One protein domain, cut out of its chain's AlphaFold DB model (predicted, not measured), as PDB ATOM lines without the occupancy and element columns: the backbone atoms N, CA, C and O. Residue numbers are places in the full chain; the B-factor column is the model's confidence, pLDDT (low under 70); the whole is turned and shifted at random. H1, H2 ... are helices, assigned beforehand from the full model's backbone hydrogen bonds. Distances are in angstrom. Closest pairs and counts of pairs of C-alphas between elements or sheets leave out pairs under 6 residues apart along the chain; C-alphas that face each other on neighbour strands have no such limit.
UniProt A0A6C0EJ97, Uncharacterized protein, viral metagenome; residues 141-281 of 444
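What this domain is: This is residues 141 to 281 of the 444 residues of an uncharacterized protein of viral metagenome (UniProt A0A6C0EJ97). Four nearly aligned helices, H2, H3, H4 and H6, make a bundle, with H5 packed beside H6 and short H1 at the opposite end near H3. The printed part has 141 residues with six named helices, H1 to H6 in order, and no named strand: all helix. It is compact, radius of gyration of the C-alphas 14.3 A, spanning 39 by 35 by 26 A.

Where its parts are: H1, residues 145 to 151, begins at C-alpha (119.654, 160.424, 145.441). H2 is 170 to 184, H3 191 to 209 (26.7 A), H4 233 to 243, H5 249 to 257. H6, 262 to 280 (26.7 A), has a kink of 41 degrees near 269 and ends at C-alpha (140.614, 172.185, 145.290).

How they stand to each other: H2 and H3, a hairpin, touch, closest C-alphas Ile 179 and Ala 195, 4.7 A, opposite ways at a shallow 17 degrees. H2 touches H4, closest C-alphas Lys 184 and Tyr 243, 6.5 A. H5 and H6, a hairpin, touch, closest C-alphas Tyr 256 and Lys 268, 6.3 A. O i to N i+4 pairs are within hydrogen-bond range throughout H3, H4 and H5, in 9 of 11 in H2, 10 of 15 in H6 and 0 of 3 in H1, where 2 of 4 i+3 pairs are.

The domain as a whole: Links H1 to H2 and H3 to H4 are long. The printed part has no cut; no printed residue is under 70.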
ATOM      1  N   GLU A 141     113.806 167.407 149.070       93.62
ATOM      2  CA  GLU A 141     113.834 166.602 147.843       93.62
ATOM      3  C   GLU A 141     115.231 166.064 147.497       93.62
ATOM      4  O   GLU A 141     115.339 164.971 146.945       93.62
ATOM      5  N   PHE A 142     116.303 166.762 147.883       93.38
ATOM      6  CA  PHE A 142     117.675 166.323 147.622       93.38
ATOM      7  C   PHE A 142     118.126 165.160 148.514       93.38
ATOM      8  O   PHE A 142     119.208 164.627 148.291       93.38
ATOM      9  N   PHE A 143     117.338 164.714 149.497       92.62
ATOM     10  CA  PHE A 143     117.644 163.467 150.214       92.62
ATOM     11  C   PHE A 143     117.312 162.216 149.392       92.62
ATOM     12  O   PHE A 143     117.802 161.133 149.701       92.62
ATOM     13  N   ASN A 144     116.535 162.355 148.313       91.38
ATOM     14  CA  ASN A 144     116.405 161.310 147.308       91.38
ATOM     15  C   ASN A 144     117.568 161.414 146.311       91.38
ATOM     16  O   ASN A 144     117.644 162.380 145.552       91.38
ATOM     17  N   MET A 145     118.451 160.411 146.285       90.12
ATOM     18  CA  MET A 145     119.654 160.424 145.441       90.12
ATOM     19  C   MET A 145     119.360 160.560 143.942       90.12
ATOM     20  O   MET A 145     120.163 161.169 143.242       90.12
ATOM     21  N   LYS A 146     118.187 160.114 143.467       90.94
ATOM     22  CA  LYS A 146     117.754 160.314 142.070       90.94
ATOM     23  C   LYS A 146     117.708 161.792 141.673       90.94
ATOM     24  O   LYS A 146     118.005 162.160 140.547       90.94
ATOM     25  N   ASN A 147     117.399 162.670 142.627       93.00
ATOM     26  CA  ASN A 147     117.338 164.112 142.390       93.00
ATOM     27  C   ASN A 147     118.726 164.776 142.334       93.00
ATOM     28  O   ASN A 147     118.811 165.979 142.096       93.00
ATOM     29  N   ASN A 148     119.804 164.017 142.565       93.06
ATOM     30  CA  ASN A 148     121.185 164.498 142.531       93.06
ATOM     31  C   ASN A 148     122.040 163.780 141.478       93.06
ATOM     32  O   ASN A 148     123.259 163.919 141.516       93.06
ATOM     33  N   GLU A 149     121.444 163.029 140.545       90.62
ATOM     34  CA  GLU A 149     122.179 162.282 139.508       90.62
ATOM     35  C   GLU A 149     123.161 163.172 138.729       90.62
ATOM     36  O   GLU A 149     124.286 162.776 138.458       90.62
ATOM     37  N   ASN A 150     122.790 164.427 138.474       89.31
ATOM     38  CA  ASN A 150     123.638 165.415 137.801       89.31
ATOM     39  C   ASN A 150     124.838 165.929 138.627       89.31
ATOM     40  O   ASN A 150     125.663 166.670 138.096       89.31
ATOM     41  N   ARG A 151     124.909 165.609 139.923       92.00
ATOM     42  CA  ARG A 151     126.001 165.980 140.843       92.00
ATOM     43  C   ARG A 151     126.901 164.808 141.206       92.00
ATOM     44  O   ARG A 151     127.931 165.045 141.835       92.00
ATOM     45  N   ILE A 152     126.486 163.591 140.855       93.38
ATOM     46  CA  ILE A 152     127.246 162.366 141.072       93.38
ATOM     47  C   ILE A 152     128.284 162.267 139.958       93.38
ATOM     48  O   ILE A 152     127.949 162.152 138.781       93.38
ATOM     49  N   LEU A 153     129.547 162.369 140.346       92.12
ATOM     50  CA  LEU A 153     130.712 162.273 139.479       92.12
ATOM     51  C   LEU A 153     131.383 160.905 139.610       92.12
ATOM     52  O   LEU A 153     131.989 160.433 138.649       92.12
ATOM     53  N   SER A 154     131.287 160.274 140.785       89.00
ATOM     54  CA  SER A 154     131.998 159.030 141.072       89.00
ATOM     55  C   SER A 154     131.409 157.880 140.245       89.00
ATOM     56  O   SER A 154     130.219 157.584 140.380       89.00
ATOM     57  N   PRO A 155     132.208 157.172 139.427       87.06
ATOM     58  CA  PRO A 155     131.709 156.041 138.642       87.06
ATOM     59  C   PRO A 155     131.406 154.816 139.518       87.06
ATOM     60  O   PRO A 155     130.572 153.982 139.170       87.06
ATOM     61  N   ASN A 156     132.102 154.691 140.649       92.25
ATOM     62  CA  ASN A 156     131.940 153.633 141.638       92.25
ATOM     63  C   ASN A 156     132.385 154.128 143.029       92.25
ATOM     64  O   ASN A 156     132.823 155.267 143.186       92.25
ATOM     65  N   LEU A 157     132.263 153.271 144.048       94.19
ATOM     66  CA  LEU A 157     132.602 153.594 145.441       94.19
ATOM     67  C   LEU A 157     133.988 153.072 145.861       94.19
ATOM     68  O   LEU A 157     134.351 153.142 147.034       94.19
ATOM     69  N   ASP A 158     134.794 152.573 144.923       94.25
ATOM     70  CA  ASP A 158     136.071 151.932 145.254       94.25
ATOM     71  C   ASP A 158     137.061 152.922 145.871       94.25
ATOM     72  O   ASP A 158     137.811 152.575 146.784       94.25
ATOM     73  N   GLY A 159     137.011 154.183 145.429       92.50
ATOM     74  CA  GLY A 159     137.864 155.251 145.947       92.50
ATOM     75  C   GLY A 159     137.611 155.590 147.418       92.50
ATOM     76  O   GLY A 159     138.557 155.935 148.123       92.50
ATOM     77  N   ILE A 160     136.366 155.477 147.898       96.50
ATOM     78  CA  ILE A 160     136.001 155.863 149.270       96.50
ATOM     79  C   ILE A 160     136.195 154.719 150.276       96.50
ATOM     80  O   ILE A 160     136.399 154.973 151.465       96.50
ATOM     81  N   ASN A 161     136.200 153.466 149.811       95.19
ATOM     82  CA  ASN A 161     136.321 152.268 150.647       95.19
ATOM     83  C   ASN A 161     137.485 152.294 151.662       95.19
ATOM     84  O   ASN A 161     137.250 151.901 152.803       95.19
ATOM     85  N   PRO A 162     138.701 152.792 151.344       96.00
ATOM     86  CA  PRO A 162     139.797 152.859 152.317       96.00
ATOM     87  C   PRO A 162     139.510 153.736 153.546       96.00
ATOM     88  O   PRO A 162     140.167 153.582 154.575       96.00
ATOM     89  N   PHE A 163     138.549 154.659 153.451       96.25
ATOM     90  CA  PHE A 163     138.207 155.607 154.513       96.25
ATOM     91  C   PHE A 163     136.996 155.175 155.347       96.25
ATOM     92  O   PHE A 163     136.807 155.678 156.460       96.25
ATOM     93  N   ILE A 164     136.176 154.258 154.826       96.38
ATOM     94  CA  ILE A 164     134.923 153.807 155.439       96.38
ATOM     95  C   ILE A 164     135.155 152.508 156.205       96.38
ATOM     96  O   ILE A 164     135.777 151.566 155.723       96.38
ATOM     97  N   LYS A 165     134.621 152.446 157.422       94.69
ATOM     98  CA  LYS A 165     134.611 151.258 158.278       94.69
ATOM     99  C   LYS A 165     133.201 150.668 158.325       94.69
ATOM    100  O   LYS A 165     132.215 151.380 158.176       94.69
ATOM    101  N   ASN A 166     133.098 149.369 158.609       89.00
ATOM    102  CA  ASN A 166     131.837 148.611 158.542       89.00
ATOM    103  C   ASN A 166     130.673 149.183 159.374       89.00
ATOM    104  O   ASN A 166     129.518 148.939 159.035       89.00
ATOM    105  N   ALA A 167     130.967 149.894 160.466       90.12
ATOM    106  CA  ALA A 167     129.965 150.476 161.359       90.12
ATOM    107  C   ALA A 167     129.695 151.970 161.095       90.12
ATOM    108  O   ALA A 167     128.931 152.583 161.837       90.12
ATOM    109  N   ASP A 168     130.316 152.568 160.075       93.44
ATOM    110  CA  ASP A 168     129.976 153.928 159.660       93.44
ATOM    111  C   ASP A 168     128.578 153.969 159.022       93.44
ATOM    112  O   ASP A 168     128.102 152.989 158.440       93.44
ATOM    113  N   ASP A 169     127.913 155.120 159.122       92.00
ATOM    114  CA  ASP A 169     126.597 155.305 158.519       92.00
ATOM    115  C   ASP A 169     126.675 155.156 156.990       92.00
ATOM    116  O   ASP A 169     127.488 155.787 156.315       92.00
ATOM    117  N   LYS A 170     125.818 154.319 156.406       92.44
ATOM    118  CA  LYS A 170     125.859 154.067 154.959       92.44
ATOM    119  C   LYS A 170     125.427 155.282 154.134       92.44
ATOM    120  O   LYS A 170     125.840 155.413 152.985       92.44
ATOM    121  N   ASN A 171     124.629 156.184 154.705       93.06
ATOM    122  CA  ASN A 171     124.080 157.342 154.001       93.06
ATOM    123  C   ASN A 171     125.116 158.447 153.768       93.06
ATOM    124  O   ASN A 171     124.908 159.288 152.897       93.06
ATOM    125  N   ILE A 172     126.241 158.443 154.496       95.38
ATOM    126  CA  ILE A 172     127.336 159.398 154.258       95.38
ATOM    127  C   ILE A 172     128.321 158.924 153.184       95.38
ATOM    128  O   ILE A 172     129.103 159.736 152.703       95.38
ATOM    129  N   ILE A 173     128.273 157.651 152.766       96.06
ATOM    130  CA  ILE A 173     129.253 157.070 151.832       96.06
ATOM    131  C   ILE A 173     129.228 157.789 150.480       96.06
ATOM    132  O   ILE A 173     130.277 158.223 150.017       96.06
ATOM    133  N   ILE A 174     128.048 157.955 149.869       96.12
ATOM    134  CA  ILE A 174     127.917 158.641 148.570       96.12
ATOM    135  C   ILE A 174     128.373 160.107 148.682       96.12
ATOM    136  O   ILE A 174     129.286 160.482 147.952       96.12
ATOM    137  N   PRO A 175     127.851 160.932 149.616       97.31
ATOM    138  CA  PRO A 175     128.344 162.298 149.790       97.31
ATOM    139  C   PRO A 175     129.861 162.406 150.000       97.31
ATOM    140  O   PRO A 175     130.492 163.311 149.459       97.31
ATOM    141  N   LEU A 176     130.465 161.500 150.777       97.81
ATOM    142  CA  LEU A 176     131.911 161.493 151.006       97.81
ATOM    143  C   LEU A 176     132.700 161.061 149.766       97.81
ATOM    144  O   LEU A 176     133.743 161.651 149.497       97.81
ATOM    145  N   ALA A 177     132.204 160.080 149.006       97.25
ATOM    146  CA  ALA A 177     132.789 159.676 147.727       97.25
ATOM    147  C   ALA A 177     132.794 160.842 146.734       97.25
ATOM    148  O   ALA A 177     133.810 161.117 146.106       97.25
ATOM    149  N   GLU A 178     131.703 161.604 146.680       97.00
ATOM    150  CA  GLU A 178     131.617 162.777 145.817       97.00
ATOM    151  C   GLU A 178     132.559 163.902 146.254       97.00
ATOM    152  O   GLU A 178     133.227 164.511 145.420       97.00
ATOM    153  N   ILE A 179     132.679 164.178 147.558       97.62
ATOM    154  CA  ILE A 179     133.685 165.132 148.057       97.62
ATOM    155  C   ILE A 179     135.093 164.677 147.660       97.62
ATOM    156  O   ILE A 179     135.886 165.492 147.187       97.62
ATOM    157  N   LEU A 180     135.389 163.385 147.819       97.00
ATOM    158  CA  LEU A 180     136.656 162.784 147.423       97.00
ATOM    159  C   LEU A 180     136.924 162.962 145.921       97.00
ATOM    160  O   LEU A 180     138.020 163.383 145.559       97.00
ATOM    161  N   GLU A 181     135.948 162.711 145.051       96.00
ATOM    162  CA  GLU A 181     136.124 162.826 143.597       96.00
ATOM    163  C   GLU A 181     136.405 164.274 143.161       96.00
ATOM    164  O   GLU A 181     137.281 164.528 142.330       96.00
ATOM    165  N   ASN A 182     135.733 165.245 143.792       95.06
ATOM    166  CA  ASN A 182     135.975 166.675 143.559       95.06
ATOM    167  C   ASN A 182     137.362 167.142 144.039       95.06
ATOM    168  O   ASN A 182     137.879 168.132 143.522       95.06
ATOM    169  N   ILE A 183     137.946 166.457 145.027       94.81
ATOM    170  CA  ILE A 183     139.296 166.720 145.549       94.81
ATOM    171  C   ILE A 183     140.364 166.049 144.685       94.81
ATOM    172  O   ILE A 183     141.380 166.660 144.366       94.81
ATOM    173  N   LYS A 184     140.140 164.788 144.317       92.25
ATOM    174  CA  LYS A 184     141.108 163.937 143.622       92.25
ATOM    175  C   LYS A 184     141.393 164.409 142.197       92.25
ATOM    176  O   LYS A 184     142.517 164.247 141.728       92.25
ATOM    177  N   ASN A 185     140.399 164.981 141.518       88.25
ATOM    178  CA  ASN A 185     140.512 165.396 140.122       88.25
ATOM    179  C   ASN A 185     140.541 166.931 140.002       88.25
ATOM    180  O   ASN A 185     139.487 167.572 139.875       88.25
ATOM    181  N   PRO A 186     141.734 167.553 140.024       77.62
ATOM    182  CA  PRO A 186     141.851 168.990 139.831       77.62
ATOM    183  C   PRO A 186     141.404 169.382 138.416       77.62
ATOM    184  O   PRO A 186     141.681 168.687 137.442       77.62
ATOM    185  N   GLY A 187     140.723 170.523 138.290       73.06
ATOM    186  CA  GLY A 187     140.268 171.053 136.995       73.06
ATOM    187  C   GLY A 187     138.848 170.653 136.588       73.06
ATOM    188  O   GLY A 187     138.348 171.163 135.586       73.06
ATOM    189  N   LEU A 188     138.165 169.821 137.379       84.56
ATOM    190  CA  LEU A 188     136.727 169.610 137.230       84.56
ATOM    191  C   LEU A 188     135.962 170.941 137.375       84.56
ATOM    192  O   LEU A 188     136.263 171.802 138.209       84.56
ATOM    193  N   SER A 189     134.957 171.131 136.521       82.25
ATOM    194  CA  SER A 189     134.108 172.318 136.592       82.25
ATOM    195  C   SER A 189     133.236 172.251 137.840       82.25
ATOM    196  O   SER A 189     132.617 171.227 138.121       82.25
ATOM    197  N   LYS A 190     133.153 173.366 138.567       88.31
ATOM    198  CA  LYS A 190     132.337 173.517 139.780       88.31
ATOM    199  C   LYS A 190     132.707 172.569 140.937       88.31
ATOM    200  O   LYS A 190     131.848 172.254 141.765       88.31
ATOM    201  N   SER A 191     133.967 172.114 141.014       93.38
ATOM    202  CA  SER A 191     134.396 171.160 142.050       93.38
ATOM    203  C   SER A 191     134.114 171.642 143.464       93.38
ATOM    204  O   SER A 191     133.618 170.892 144.302       93.38
ATOM    205  N   ILE A 192     134.420 172.915 143.740       95.19
ATOM    206  CA  ILE A 192     134.222 173.481 145.072       95.19
ATOM    207  C   ILE A 192     132.732 173.578 145.402       95.19
ATOM    208  O   ILE A 192     132.328 173.229 146.506       95.19
ATOM    209  N   GLU A 193     131.889 173.994 144.458       95.38
ATOM    210  CA  GLU A 193     130.446 174.082 144.655       95.38
ATOM    211  C   GLU A 193     129.831 172.705 144.907       95.38
ATOM    212  O   GLU A 193     128.954 172.581 145.764       95.38
ATOM    213  N   ASN A 194     130.296 171.675 144.194       95.62
ATOM    214  CA  ASN A 194     129.818 170.310 144.375       95.62
ATOM    215  C   ASN A 194     130.287 169.721 145.717       95.62
ATOM    216  O   ASN A 194     129.472 169.210 146.485       95.62
ATOM    217  N   ALA A 195     131.564 169.888 146.075       97.06
ATOM    218  CA  ALA A 195     132.084 169.449 147.372       97.06
ATOM    219  C   ALA A 195     131.362 170.134 148.547       97.06
ATOM    220  O   ALA A 195     130.973 169.486 149.520       97.06
ATOM    221  N   VAL A 196     131.119 171.445 148.450       97.44
ATOM    222  CA  VAL A 196     130.407 172.215 149.483       97.44
ATOM    223  C   VAL A 196     128.918 171.846 149.542       97.44
ATOM    224  O   VAL A 196     128.332 171.857 150.628       97.44
ATOM    225  N   PHE A 197     128.306 171.474 148.414       97.69
ATOM    226  CA  PHE A 197     126.955 170.913 148.389       97.69
ATOM    227  C   PHE A 197     126.880 169.612 149.189       97.69
ATOM    228  O   PHE A 197     126.073 169.530 150.115       97.69
ATOM    229  N   TRP A 198     127.743 168.638 148.893       97.88
ATOM    230  CA  TRP A 198     127.743 167.346 149.581       97.88
ATOM    231  C   TRP A 198     128.120 167.464 151.057       97.88
ATOM    232  O   TRP A 198     127.500 166.821 151.902       97.88
ATOM    233  N   LEU A 199     129.040 168.369 151.404       98.06
ATOM    234  CA  LEU A 199     129.324 168.692 152.800       98.06
ATOM    235  C   LEU A 199     128.063 169.189 153.517       98.06
ATOM    236  O   LEU A 199     127.734 168.706 154.601       98.06
ATOM    237  N   ASN A 200     127.334 170.141 152.921       97.56
ATOM    238  CA  ASN A 200     126.113 170.633 153.548       97.56
ATOM    239  C   ASN A 200     124.997 169.586 153.557       97.56
ATOM    240  O   ASN A 200     124.209 169.554 154.499       97.56
ATOM    241  N   TRP A 201     124.942 168.711 152.553       97.56
ATOM    242  CA  TRP A 201     124.022 167.581 152.529       97.56
ATOM    243  C   TRP A 201     124.206 166.713 153.778       97.56
ATOM    244  O   TRP A 201     123.233 166.490 154.495       97.56
ATOM    245  N   ILE A 202     125.449 166.330 154.111       97.06
ATOM    246  CA  ILE A 202     125.750 165.536 155.317       97.06
ATOM    247  C   ILE A 202     125.352 166.301 156.587       97.06
ATOM    248  O   ILE A 202     124.732 165.732 157.482       97.06
ATOM    249  N   LEU A 203     125.649 167.604 156.667       95.81
ATOM    250  CA  LEU A 203     125.314 168.430 157.836       95.81
ATOM    251  C   LEU A 203     123.800 168.548 158.074       95.81
ATOM    252  O   LEU A 203     123.346 168.513 159.220       95.81
ATOM    253  N   ILE A 204     123.002 168.707 157.014       95.62
ATOM    254  CA  ILE A 204     121.541 168.772 157.137       95.62
ATOM    255  C   ILE A 204     120.957 167.377 157.387       95.62
ATOM    256  O   ILE A 204     120.032 167.254 158.189       95.62
ATOM    257  N   TYR A 205     121.519 166.332 156.772       95.06
ATOM    258  CA  TYR A 205     121.145 164.944 157.040       95.06
ATOM    259  C   TYR A 205     121.329 164.599 158.525       95.06
ATOM    260  O   TYR A 205     120.391 164.178 159.198       95.06
ATOM    261  N   GLU A 206     122.506 164.897 159.073       93.75
ATOM    262  CA  GLU A 206     122.816 164.737 160.491       93.75
ATOM    263  C   GLU A 206     121.811 165.462 161.395       93.75
ATOM    264  O   GLU A 206     121.315 164.907 162.380       93.75
ATOM    265  N   LYS A 207     121.499 166.718 161.061       92.50
ATOM    266  CA  LYS A 207     120.556 167.531 161.829       92.50
ATOM    267  C   LYS A 207     119.153 166.918 161.841       92.50
ATOM    268  O   LYS A 207     118.523 166.908 162.894       92.50
ATOM    269  N   ASN A 208     118.672 166.448 160.692       92.31
ATOM    270  CA  ASN A 208     117.284 166.020 160.523       92.31
ATOM    271  C   ASN A 208     117.037 164.576 160.979       92.31
ATOM    272  O   ASN A 208     115.961 164.290 161.492       92.31
ATOM    273  N   PHE A 209     118.011 163.680 160.798       90.69
ATOM    274  CA  PHE A 209     117.817 162.237 160.992       90.69
ATOM    275  C   PHE A 209     118.619 161.651 162.161       90.69
ATOM    276  O   PHE A 209     118.306 160.558 162.620       90.69
ATOM    277  N   HIS A 210     119.607 162.382 162.690       87.25
ATOM    278  CA  HIS A 210     120.479 161.913 163.776       87.25
ATOM    279  C   HIS A 210     120.525 162.867 164.974       87.25
ATOM    280  O   HIS A 210     121.497 162.877 165.729       87.25
ATOM    281  N   ASN A 211     119.498 163.705 165.155       85.06
ATOM    282  CA  ASN A 211     119.424 164.684 166.247       85.06
ATOM    283  C   ASN A 211     120.689 165.562 166.363       85.06
ATOM    284  O   ASN A 211     121.106 165.940 167.459       85.06
ATOM    285  N   GLY A 212     121.327 165.871 165.228       82.06
ATOM    286  CA  GLY A 212     122.532 166.698 165.175       82.06
ATOM    287  C   GLY A 212     123.853 165.963 165.420       82.06
ATOM    288  O   GLY A 212     124.869 166.641 165.587       82.06
ATOM    289  N   TYR A 213     123.878 164.622 165.454       86.50
ATOM    290  CA  TYR A 213     125.131 163.869 165.565       86.50
ATOM    291  C   TYR A 213     125.100 162.468 164.930       86.50
ATOM    292  O   TYR A 213     124.548 161.533 165.511       86.50
ATOM    293  N   ILE A 214     125.773 162.293 163.790       89.44
ATOM    294  CA  ILE A 214     125.999 160.973 163.180       89.44
ATOM    295  C   ILE A 214     127.116 160.264 163.948       89.44
ATOM    296  O   ILE A 214     128.235 160.770 164.038       89.44
ATOM    297  N   MET A 215     126.825 159.083 164.497       88.12
ATOM    298  CA  MET A 215     127.834 158.249 165.151       88.12
ATOM    299  C   MET A 215     128.532 157.371 164.115       88.12
ATOM    300  O   MET A 215     127.951 156.411 163.622       88.12
ATOM    301  N   CYS A 216     129.780 157.700 163.804       91.31
ATOM    302  CA  CYS A 216     130.653 156.869 162.985       91.31
ATOM    303  C   CYS A 216     131.488 155.924 163.864       91.31
ATOM    304  O   CYS A 216     131.472 155.968 165.094       91.31
ATOM    305  N   THR A 217     132.278 155.073 163.232       91.81
ATOM    306  CA  THR A 217     133.295 154.281 163.914       91.81
ATOM    307  C   THR A 217     134.361 155.200 164.509       91.81
ATOM    308  O   THR A 217     134.824 156.143 163.860       91.81
ATOM    309  N   THR A 218     134.796 154.893 165.729       90.06
ATOM    310  CA  THR A 218     135.850 155.637 166.421       90.06
ATOM    311  C   THR A 218     137.136 155.719 165.590       90.06
ATOM    312  O   THR A 218     137.645 154.724 165.054       90.06
ATOM    313  N   ARG A 219     137.666 156.936 165.493       90.00
ATOM    314  CA  ARG A 219     138.949 157.278 164.881       90.00
ATOM    315  C   ARG A 219     139.769 158.025 165.921       90.00
ATOM    316  O   ARG A 219     139.365 159.085 166.393       90.00
ATOM    317  N   THR A 220     140.882 157.432 166.343       84.44
ATOM    318  CA  THR A 220     141.713 157.992 167.409       84.44
ATOM    319  C   THR A 220     142.336 159.298 166.936       84.44
ATOM    320  O   THR A 220     143.092 159.305 165.972       84.44
ATOM    321  N   GLN A 221     142.022 160.392 167.627       85.19
ATOM    322  CA  GLN A 221     142.612 161.703 167.384       85.19
ATOM    323  C   GLN A 221     143.343 162.151 168.641       85.19
ATOM    324  O   GLN A 221     142.769 162.127 169.733       85.19
ATOM    325  N   THR A 222     144.604 162.561 168.502       81.12
ATOM    326  CA  THR A 222     145.329 163.158 169.629       81.12
ATOM    327  C   THR A 222     144.627 164.453 170.033       81.12
ATOM    328  O   THR A 222     144.162 165.211 169.174       81.12
ATOM    329  N   ASP A 223     144.558 164.709 171.339       81.94
ATOM    330  CA  ASP A 223     144.063 165.970 171.912       81.94
ATOM    331  C   ASP A 223     142.560 166.238 171.722       81.94
ATOM    332  O   ASP A 223     142.071 167.331 172.007       81.94
ATOM    333  N   VAL A 224     141.798 165.226 171.296       87.00
ATOM    334  CA  VAL A 224     140.332 165.263 171.240       87.00
ATOM    335  C   VAL A 224     139.772 164.305 172.283       87.00
ATOM    336  O   VAL A 224     140.249 163.185 172.452       87.00
ATOM    337  N   ASN A 225     138.728 164.730 172.995       85.69
ATOM    338  CA  ASN A 225     138.044 163.852 173.939       85.69
ATOM    339  C   ASN A 225     137.486 162.621 173.202       85.69
ATOM    340  O   ASN A 225     136.784 162.769 172.200       85.69
ATOM    341  N   SER A 226     137.741 161.416 173.722       86.50
ATOM    342  CA  SER A 226     137.307 160.152 173.111       86.50
ATOM    343  C   SER A 226     135.801 160.102 172.823       86.50
ATOM    344  O   SER A 226     135.393 159.488 171.842       86.50
ATOM    345  N   LYS A 227     134.971 160.831 173.581       88.31
ATOM    346  CA  LYS A 227     133.521 160.979 173.343       88.31
ATOM    347  C   LYS A 227     133.147 161.643 172.011       88.31
ATOM    348  O   LYS A 227     131.977 161.607 171.634       88.31
ATOM    349  N   PHE A 228     134.095 162.304 171.352       89.19
ATOM    350  CA  PHE A 228     133.896 162.994 170.075       89.19
ATOM    351  C   PHE A 228     134.697 162.371 168.930       89.19
ATOM    352  O   PHE A 228     134.653 162.886 167.819       89.19
ATOM    353  N   SER A 229     135.406 161.268 169.175       89.50
ATOM    354  CA  SER A 229     136.255 160.565 168.200       89.50
ATOM    355  C   SER A 229     135.482 159.815 167.102       89.50
ATOM    356  O   SER A 229     136.075 159.199 166.222       89.50
ATOM    357  N   ASN A 230     134.153 159.869 167.140       91.38
ATOM    358  CA  ASN A 230     133.231 159.199 166.231       91.38
ATOM    359  C   ASN A 230     132.448 160.168 165.323       91.38
ATOM    360  O   ASN A 230     131.403 159.798 164.798       91.38
ATOM    361  N   ASP A 231     132.918 161.403 165.140       93.69
ATOM    362  CA  ASP A 231     132.307 162.355 164.203       93.69
ATOM    363  C   ASP A 231     132.696 162.033 162.746       93.69
ATOM    364  O   ASP A 231     133.826 161.615 162.476       93.69
ATOM    365  N   PHE A 232     131.780 162.248 161.796       95.00
ATOM    366  CA  PHE A 232     132.040 162.004 160.372       95.00
ATOM    367  C   PHE A 232     133.143 162.913 159.814       95.00
ATOM    368  O   PHE A 232     133.799 162.569 158.832       95.00
ATOM    369  N   THR A 233     133.375 164.076 160.430       96.00
ATOM    370  CA  THR A 233     134.392 165.021 159.963       96.00
ATOM    371  C   THR A 233     135.808 164.473 160.088       96.00
ATOM    372  O   THR A 233     136.685 164.920 159.356       96.00
ATOM    373  N   TRP A 234     136.046 163.466 160.933       95.69
ATOM    374  CA  TRP A 234     137.333 162.768 160.973       95.69
ATOM    375  C   TRP A 234     137.616 162.016 159.674       95.69
ATOM    376  O   TRP A 234     138.750 162.018 159.218       95.69
ATOM    377  N   ILE A 235     136.577 161.478 159.027       96.69
ATOM    378  CA  ILE A 235     136.694 160.847 157.705       96.69
ATOM    379  C   ILE A 235     137.104 161.884 156.661       96.69
ATOM    380  O   ILE A 235     137.973 161.624 155.836       96.69
ATOM    381  N   LEU A 236     136.516 163.085 156.720       97.56
ATOM    382  CA  LEU A 236     136.899 164.187 155.833       97.56
ATOM    383  C   LEU A 236     138.370 164.566 156.006       97.56
ATOM    384  O   LEU A 236     139.064 164.745 155.014       97.56
ATOM    385  N   TRP A 237     138.859 164.655 157.245       97.44
ATOM    386  CA  TRP A 237     140.271 164.946 157.496       97.44
ATOM    387  C   TRP A 237     141.198 163.828 157.009       97.44
ATOM    388  O   TRP A 237     142.220 164.142 156.402       97.44
ATOM    389  N   ASP A 238     140.825 162.557 157.185       96.38
ATOM    390  CA  ASP A 238     141.578 161.424 156.629       96.38
ATOM    391  C   ASP A 238     141.676 161.534 155.091       96.38
ATOM    392  O   ASP A 238     142.755 161.363 154.520       96.38
ATOM    393  N   ILE A 239     140.574 161.898 154.418       97.25
ATOM    394  CA  ILE A 239     140.548 162.168 152.970       97.25
ATOM    395  C   ILE A 239     141.468 163.342 152.620       97.25
ATOM    396  O   ILE A 239     142.284 163.235 151.705       97.25
ATOM    397  N   PHE A 240     141.374 164.457 153.348       97.56
ATOM    398  CA  PHE A 240     142.166 165.655 153.073       97.56
ATOM    399  C   PHE A 240     143.667 165.378 153.161       97.56
ATOM    400  O   PHE A 240     144.399 165.735 152.242       97.56
ATOM    401  N   PHE A 241     144.118 164.694 154.216       96.62
ATOM    402  CA  PHE A 241     145.529 164.342 154.386       96.62
ATOM    403  C   PHE A 241     146.021 163.293 153.390       96.62
ATOM    404  O   PHE A 241     147.210 163.244 153.098       96.62
ATOM    405  N   LYS A 242     145.133 162.453 152.846       96.19
ATOM    406  CA  LYS A 242     145.520 161.482 151.818       96.19
ATOM    407  C   LYS A 242     145.773 162.131 150.454       96.19
ATOM    408  O   LYS A 242     146.583 161.609 149.692       96.19
ATOM    409  N   TYR A 243     145.060 163.211 150.137       94.44
ATOM    410  CA  TYR A 243     145.045 163.814 148.799       94.44
ATOM    411  C   TYR A 243     145.641 165.222 148.734       94.44
ATOM    412  O   TYR A 243     145.586 165.863 147.687       94.44
ATOM    413  N   SER A 244     146.217 165.721 149.826       94.12
ATOM    414  CA  SER A 244     146.888 167.012 149.828       94.12
ATOM    415  C   SER A 244     148.049 167.048 150.808       94.12
ATOM    416  O   SER A 244     147.867 166.875 152.010       94.12
ATOM    417  N   ASP A 245     149.220 167.397 150.282       93.69
ATOM    418  CA  ASP A 245     150.426 167.684 151.063       93.69
ATOM    419  C   ASP A 245     150.564 169.186 151.370       93.69
ATOM    420  O   ASP A 245     151.659 169.695 151.614       93.69
ATOM    421  N   ASN A 246     149.462 169.945 151.309       93.94
ATOM    422  CA  ASN A 246     149.522 171.382 151.526       93.94
ATOM    423  C   ASN A 246     150.002 171.698 152.962       93.94
ATOM    424  O   ASN A 246     149.396 171.220 153.928       93.94
ATOM    425  N   PRO A 247     151.029 172.554 153.132       94.88
ATOM    426  CA  PRO A 247     151.665 172.781 154.430       94.88
ATOM    427  C   PRO A 247     150.745 173.436 155.468       94.88
ATOM    428  O   PRO A 247     151.020 173.350 156.660       94.88
ATOM    429  N   TYR A 248     149.645 174.067 155.049       96.62
ATOM    430  CA  TYR A 248     148.687 174.705 155.954       96.62
ATOM    431  C   TYR A 248     147.624 173.743 156.497       96.62
ATOM    432  O   TYR A 248     146.914 174.077 157.449       96.62
ATOM    433  N   LEU A 249     147.482 172.556 155.902       96.94
ATOM    434  CA  LEU A 249     146.450 171.595 156.283       96.94
ATOM    435  C   LEU A 249     146.630 171.061 157.722       96.94
ATOM    436  O   LEU A 249     145.639 171.045 158.458       96.94
ATOM    437  N   PRO A 250     147.850 170.712 158.191       97.19
ATOM    438  CA  PRO A 250     148.079 170.336 159.590       97.19
ATOM    439  C   PRO A 250     147.723 171.443 160.594       97.19
ATOM    440  O   PRO A 250     147.170 171.165 161.664       97.19
ATOM    441  N   ASP A 251     147.982 172.705 160.247       97.69
ATOM    442  CA  ASP A 251     147.665 173.844 161.112       97.69
ATOM    443  C   ASP A 251     146.150 174.053 161.225       97.69
ATOM    444  O   ASP A 251     145.613 174.217 162.325       97.69
ATOM    445  N   LEU A 252     145.435 173.990 160.095       97.69
ATOM    446  CA  LEU A 252     143.971 174.032 160.072       97.69
ATOM    447  C   LEU A 252     143.366 172.865 160.849       97.69
ATOM    448  O   LEU A 252     142.401 173.060 161.590       97.69
ATOM    449  N   PHE A 253     143.943 171.672 160.731       97.19
ATOM    450  CA  PHE A 253     143.499 170.517 161.498       97.19
ATOM    451  C   PHE A 253     143.693 170.720 163.000       97.19
ATOM    452  O   PHE A 253     142.792 170.437 163.790       97.19
ATOM    453  N   THR A 254     144.825 171.291 163.410       96.94
ATOM    454  CA  THR A 254     145.084 171.631 164.814       96.94
ATOM    455  C   THR A 254     144.055 172.639 165.335       96.94
ATOM    456  O   THR A 254     143.444 172.410 166.380       96.94
ATOM    457  N   LEU A 255     143.763 173.697 164.568       96.38
ATOM    458  CA  LEU A 255     142.694 174.659 164.873       96.38
ATOM    459  C   LEU A 255     141.299 174.005 164.914       96.38
ATOM    460  O   LEU A 255     140.429 174.406 165.692       96.38
ATOM    461  N   TYR A 256     141.064 172.991 164.082       96.50
ATOM    462  CA  TYR A 256     139.811 172.246 164.062       96.50
ATOM    463  C   TYR A 256     139.639 171.390 165.320       96.50
ATOM    464  O   TYR A 256     138.598 171.486 165.974       96.50
ATOM    465  N   LYS A 257     140.657 170.611 165.701       94.81
ATOM    466  CA  LYS A 257     140.640 169.751 166.898       94.81
ATOM    467  C   LYS A 257     140.491 170.543 168.195       94.81
ATOM    468  O   LYS A 257     139.867 170.075 169.145       94.81
ATOM    469  N   ASP A 258     141.043 171.748 168.219       91.75
ATOM    470  CA  ASP A 258     141.119 172.589 169.403       91.75
ATOM    471  C   ASP A 258     139.744 172.861 170.059       91.75
ATOM    472  O   ASP A 258     138.857 173.467 169.457       91.75
ATOM    473  N   ASP A 259     139.554 172.398 171.301       88.44
ATOM    474  CA  ASP A 259     138.274 172.402 172.041       88.44
ATOM    475  C   ASP A 259     137.075 171.858 171.231       88.44
ATOM    476  O   ASP A 259     135.955 172.364 171.334       88.44
ATOM    477  N   PHE A 260     137.286 170.847 170.379       92.19
ATOM    478  CA  PHE A 260     136.209 170.265 169.579       92.19
ATOM    479  C   PHE A 260     135.102 169.664 170.457       92.19
ATOM    480  O   PHE A 260     135.343 168.815 171.317       92.19
ATOM    481  N   LYS A 261     133.863 170.101 170.211       90.88
ATOM    482  CA  LYS A 261     132.637 169.648 170.877       90.88
ATOM    483  C   LYS A 261     131.513 169.564 169.848       90.88
ATOM    484  O   LYS A 261     131.423 170.389 168.945       90.88
ATOM    485  N   LYS A 262     130.547 168.666 170.054       87.06
ATOM    486  CA  LYS A 262     129.360 168.561 169.175       87.06
ATOM    487  C   LYS A 262     128.669 169.916 168.952       87.06
ATOM    488  O   LYS A 262     128.346 170.276 167.826       87.06
ATOM    489  N   ALA A 263     128.536 170.712 170.018       86.81
ATOM    490  CA  ALA A 263     127.886 172.023 169.983       86.81
ATOM    491  C   ALA A 263     128.627 173.088 169.149       86.81
ATOM    492  O   ALA A 263     127.988 174.003 168.632       86.81
ATOM    493  N   ASN A 264     129.956 172.994 169.006       88.25
ATOM    494  CA  ASN A 264     130.742 173.976 168.249       88.25
ATOM    495  C   ASN A 264     131.131 173.497 166.845       88.25
ATOM    496  O   ASN A 264     131.668 174.297 166.078       88.25
ATOM    497  N   LYS A 265     130.786 172.257 166.461       90.06
ATOM    498  CA  LYS A 265     131.046 171.719 165.117       90.06
ATOM    499  C   LYS A 265     130.624 172.688 164.018       90.06
ATOM    500  O   LYS A 265     131.419 172.988 163.135       90.06
ATOM    501  N   ARG A 266     129.413 173.250 164.112       87.44
ATOM    502  CA  ARG A 266     128.895 174.197 163.113       87.44
ATOM    503  C   ARG A 266     129.773 175.443 162.949       87.44
ATOM    504  O   ARG A 266     129.910 175.936 161.839       87.44
ATOM    505  N   GLN A 267     130.373 175.937 164.032       87.12
ATOM    506  CA  GLN A 267     131.284 177.088 163.995       87.12
ATOM    507  C   GLN A 267     132.641 176.724 163.379       87.12
ATOM    508  O   GLN A 267     133.310 177.584 162.818       87.12
ATOM    509  N   LYS A 268     133.031 175.448 163.458       93.75
ATOM    510  CA  LYS A 268     134.276 174.914 162.897       93.75
ATOM    511  C   LYS A 268     134.153 174.470 161.435       93.75
ATOM    512  O   LYS A 268     135.172 174.174 160.821       93.75
ATOM    513  N   ILE A 269     132.951 174.463 160.846       95.88
ATOM    514  CA  ILE A 269     132.765 174.152 159.416       95.88
ATOM    515  C   ILE A 269     133.504 175.145 158.520       95.88
ATOM    516  O   ILE A 269     134.028 174.736 157.490       95.88
ATOM    517  N   ASP A 270     133.654 176.401 158.941       96.88
ATOM    518  CA  ASP A 270     134.442 177.390 158.197       96.88
ATOM    519  C   ASP A 270     135.910 176.938 158.008       96.88
ATOM    520  O   ASP A 270     136.526 177.263 156.996       96.88
ATOM    521  N   ILE A 271     136.456 176.121 158.923       97.88
ATOM    522  CA  ILE A 271     137.798 175.523 158.802       97.88
ATOM    523  C   ILE A 271     137.808 174.393 157.761       97.88
ATOM    524  O   ILE A 271     138.744 174.296 156.974       97.88
ATOM    525  N   ILE A 272     136.759 173.565 157.709       98.00
ATOM    526  CA  ILE A 272     136.616 172.522 156.676       98.00
ATOM    527  C   ILE A 272     136.449 173.164 155.294       98.00
ATOM    528  O   ILE A 272     137.070 172.724 154.332       98.00
ATOM    529  N   LEU A 273     135.658 174.236 155.191       97.81
ATOM    530  CA  LEU A 273     135.523 175.007 153.954       97.81
ATOM    531  C   LEU A 273     136.862 175.606 153.521       97.81
ATOM    532  O   LEU A 273     137.179 175.595 152.335       97.81
ATOM    533  N   MET A 274     137.661 176.091 154.474       97.06
ATOM    534  CA  MET A 274     139.015 176.561 154.200       97.06
ATOM    535  C   MET A 274     139.914 175.435 153.669       97.06
ATOM    536  O   MET A 274     140.596 175.638 152.669       97.06
ATOM    537  N   ALA A 275     139.874 174.245 154.277       97.69
ATOM    538  CA  ALA A 275     140.618 173.083 153.792       97.69
ATOM    539  C   ALA A 275     140.206 172.706 152.358       97.69
ATOM    540  O   ALA A 275     141.066 172.585 151.491       97.69
ATOM    541  N   LEU A 276     138.903 172.634 152.067       97.25
ATOM    542  CA  LEU A 276     138.402 172.384 150.710       97.25
ATOM    543  C   LEU A 276     138.889 173.435 149.705       97.25
ATOM    544  O   LEU A 276     139.298 173.078 148.604       97.25
ATOM    545  N   LEU A 277     138.877 174.722 150.072       95.50
ATOM    546  CA  LEU A 277     139.375 175.796 149.207       95.50
ATOM    547  C   LEU A 277     140.867 175.667 148.903       95.50
ATOM    548  O   LEU A 277     141.263 175.948 147.777       95.50
ATOM    549  N   ILE A 278     141.674 175.269 149.888       94.88
ATOM    550  CA  ILE A 278     143.116 175.066 149.713       94.88
ATOM    551  C   ILE A 278     143.393 173.862 148.810       94.88
ATOM    552  O   ILE A 278     144.264 173.938 147.951       94.88
ATOM    553  N   ILE A 279     142.666 172.763 149.010       95.19
ATOM    554  CA  ILE A 279     142.904 171.501 148.302       95.19
ATOM    555  C   ILE A 279     142.430 171.588 146.849       95.19
ATOM    556  O   ILE A 279     143.166 171.233 145.935       95.19
ATOM    557  N   ILE A 280     141.206 172.076 146.632       94.94
ATOM    558  CA  ILE A 280     140.614 172.185 145.290       94.94
ATOM    559  C   ILE A 280     141.237 173.350 144.511       94.94
ATOM    560  O   ILE A 280     141.332 173.299 143.283       94.94
ATOM    561  N   ASP A 281     141.631 174.412 145.218       92.50
ATOM    562  CA  ASP A 281     142.180 175.641 144.646       92.50
ATOM    563  C   ASP A 281     141.333 176.165 143.462       92.50
ATOM    564  O   ASP A 281     141.779 176.204 142.306       92.50
TER     565      ASP A 281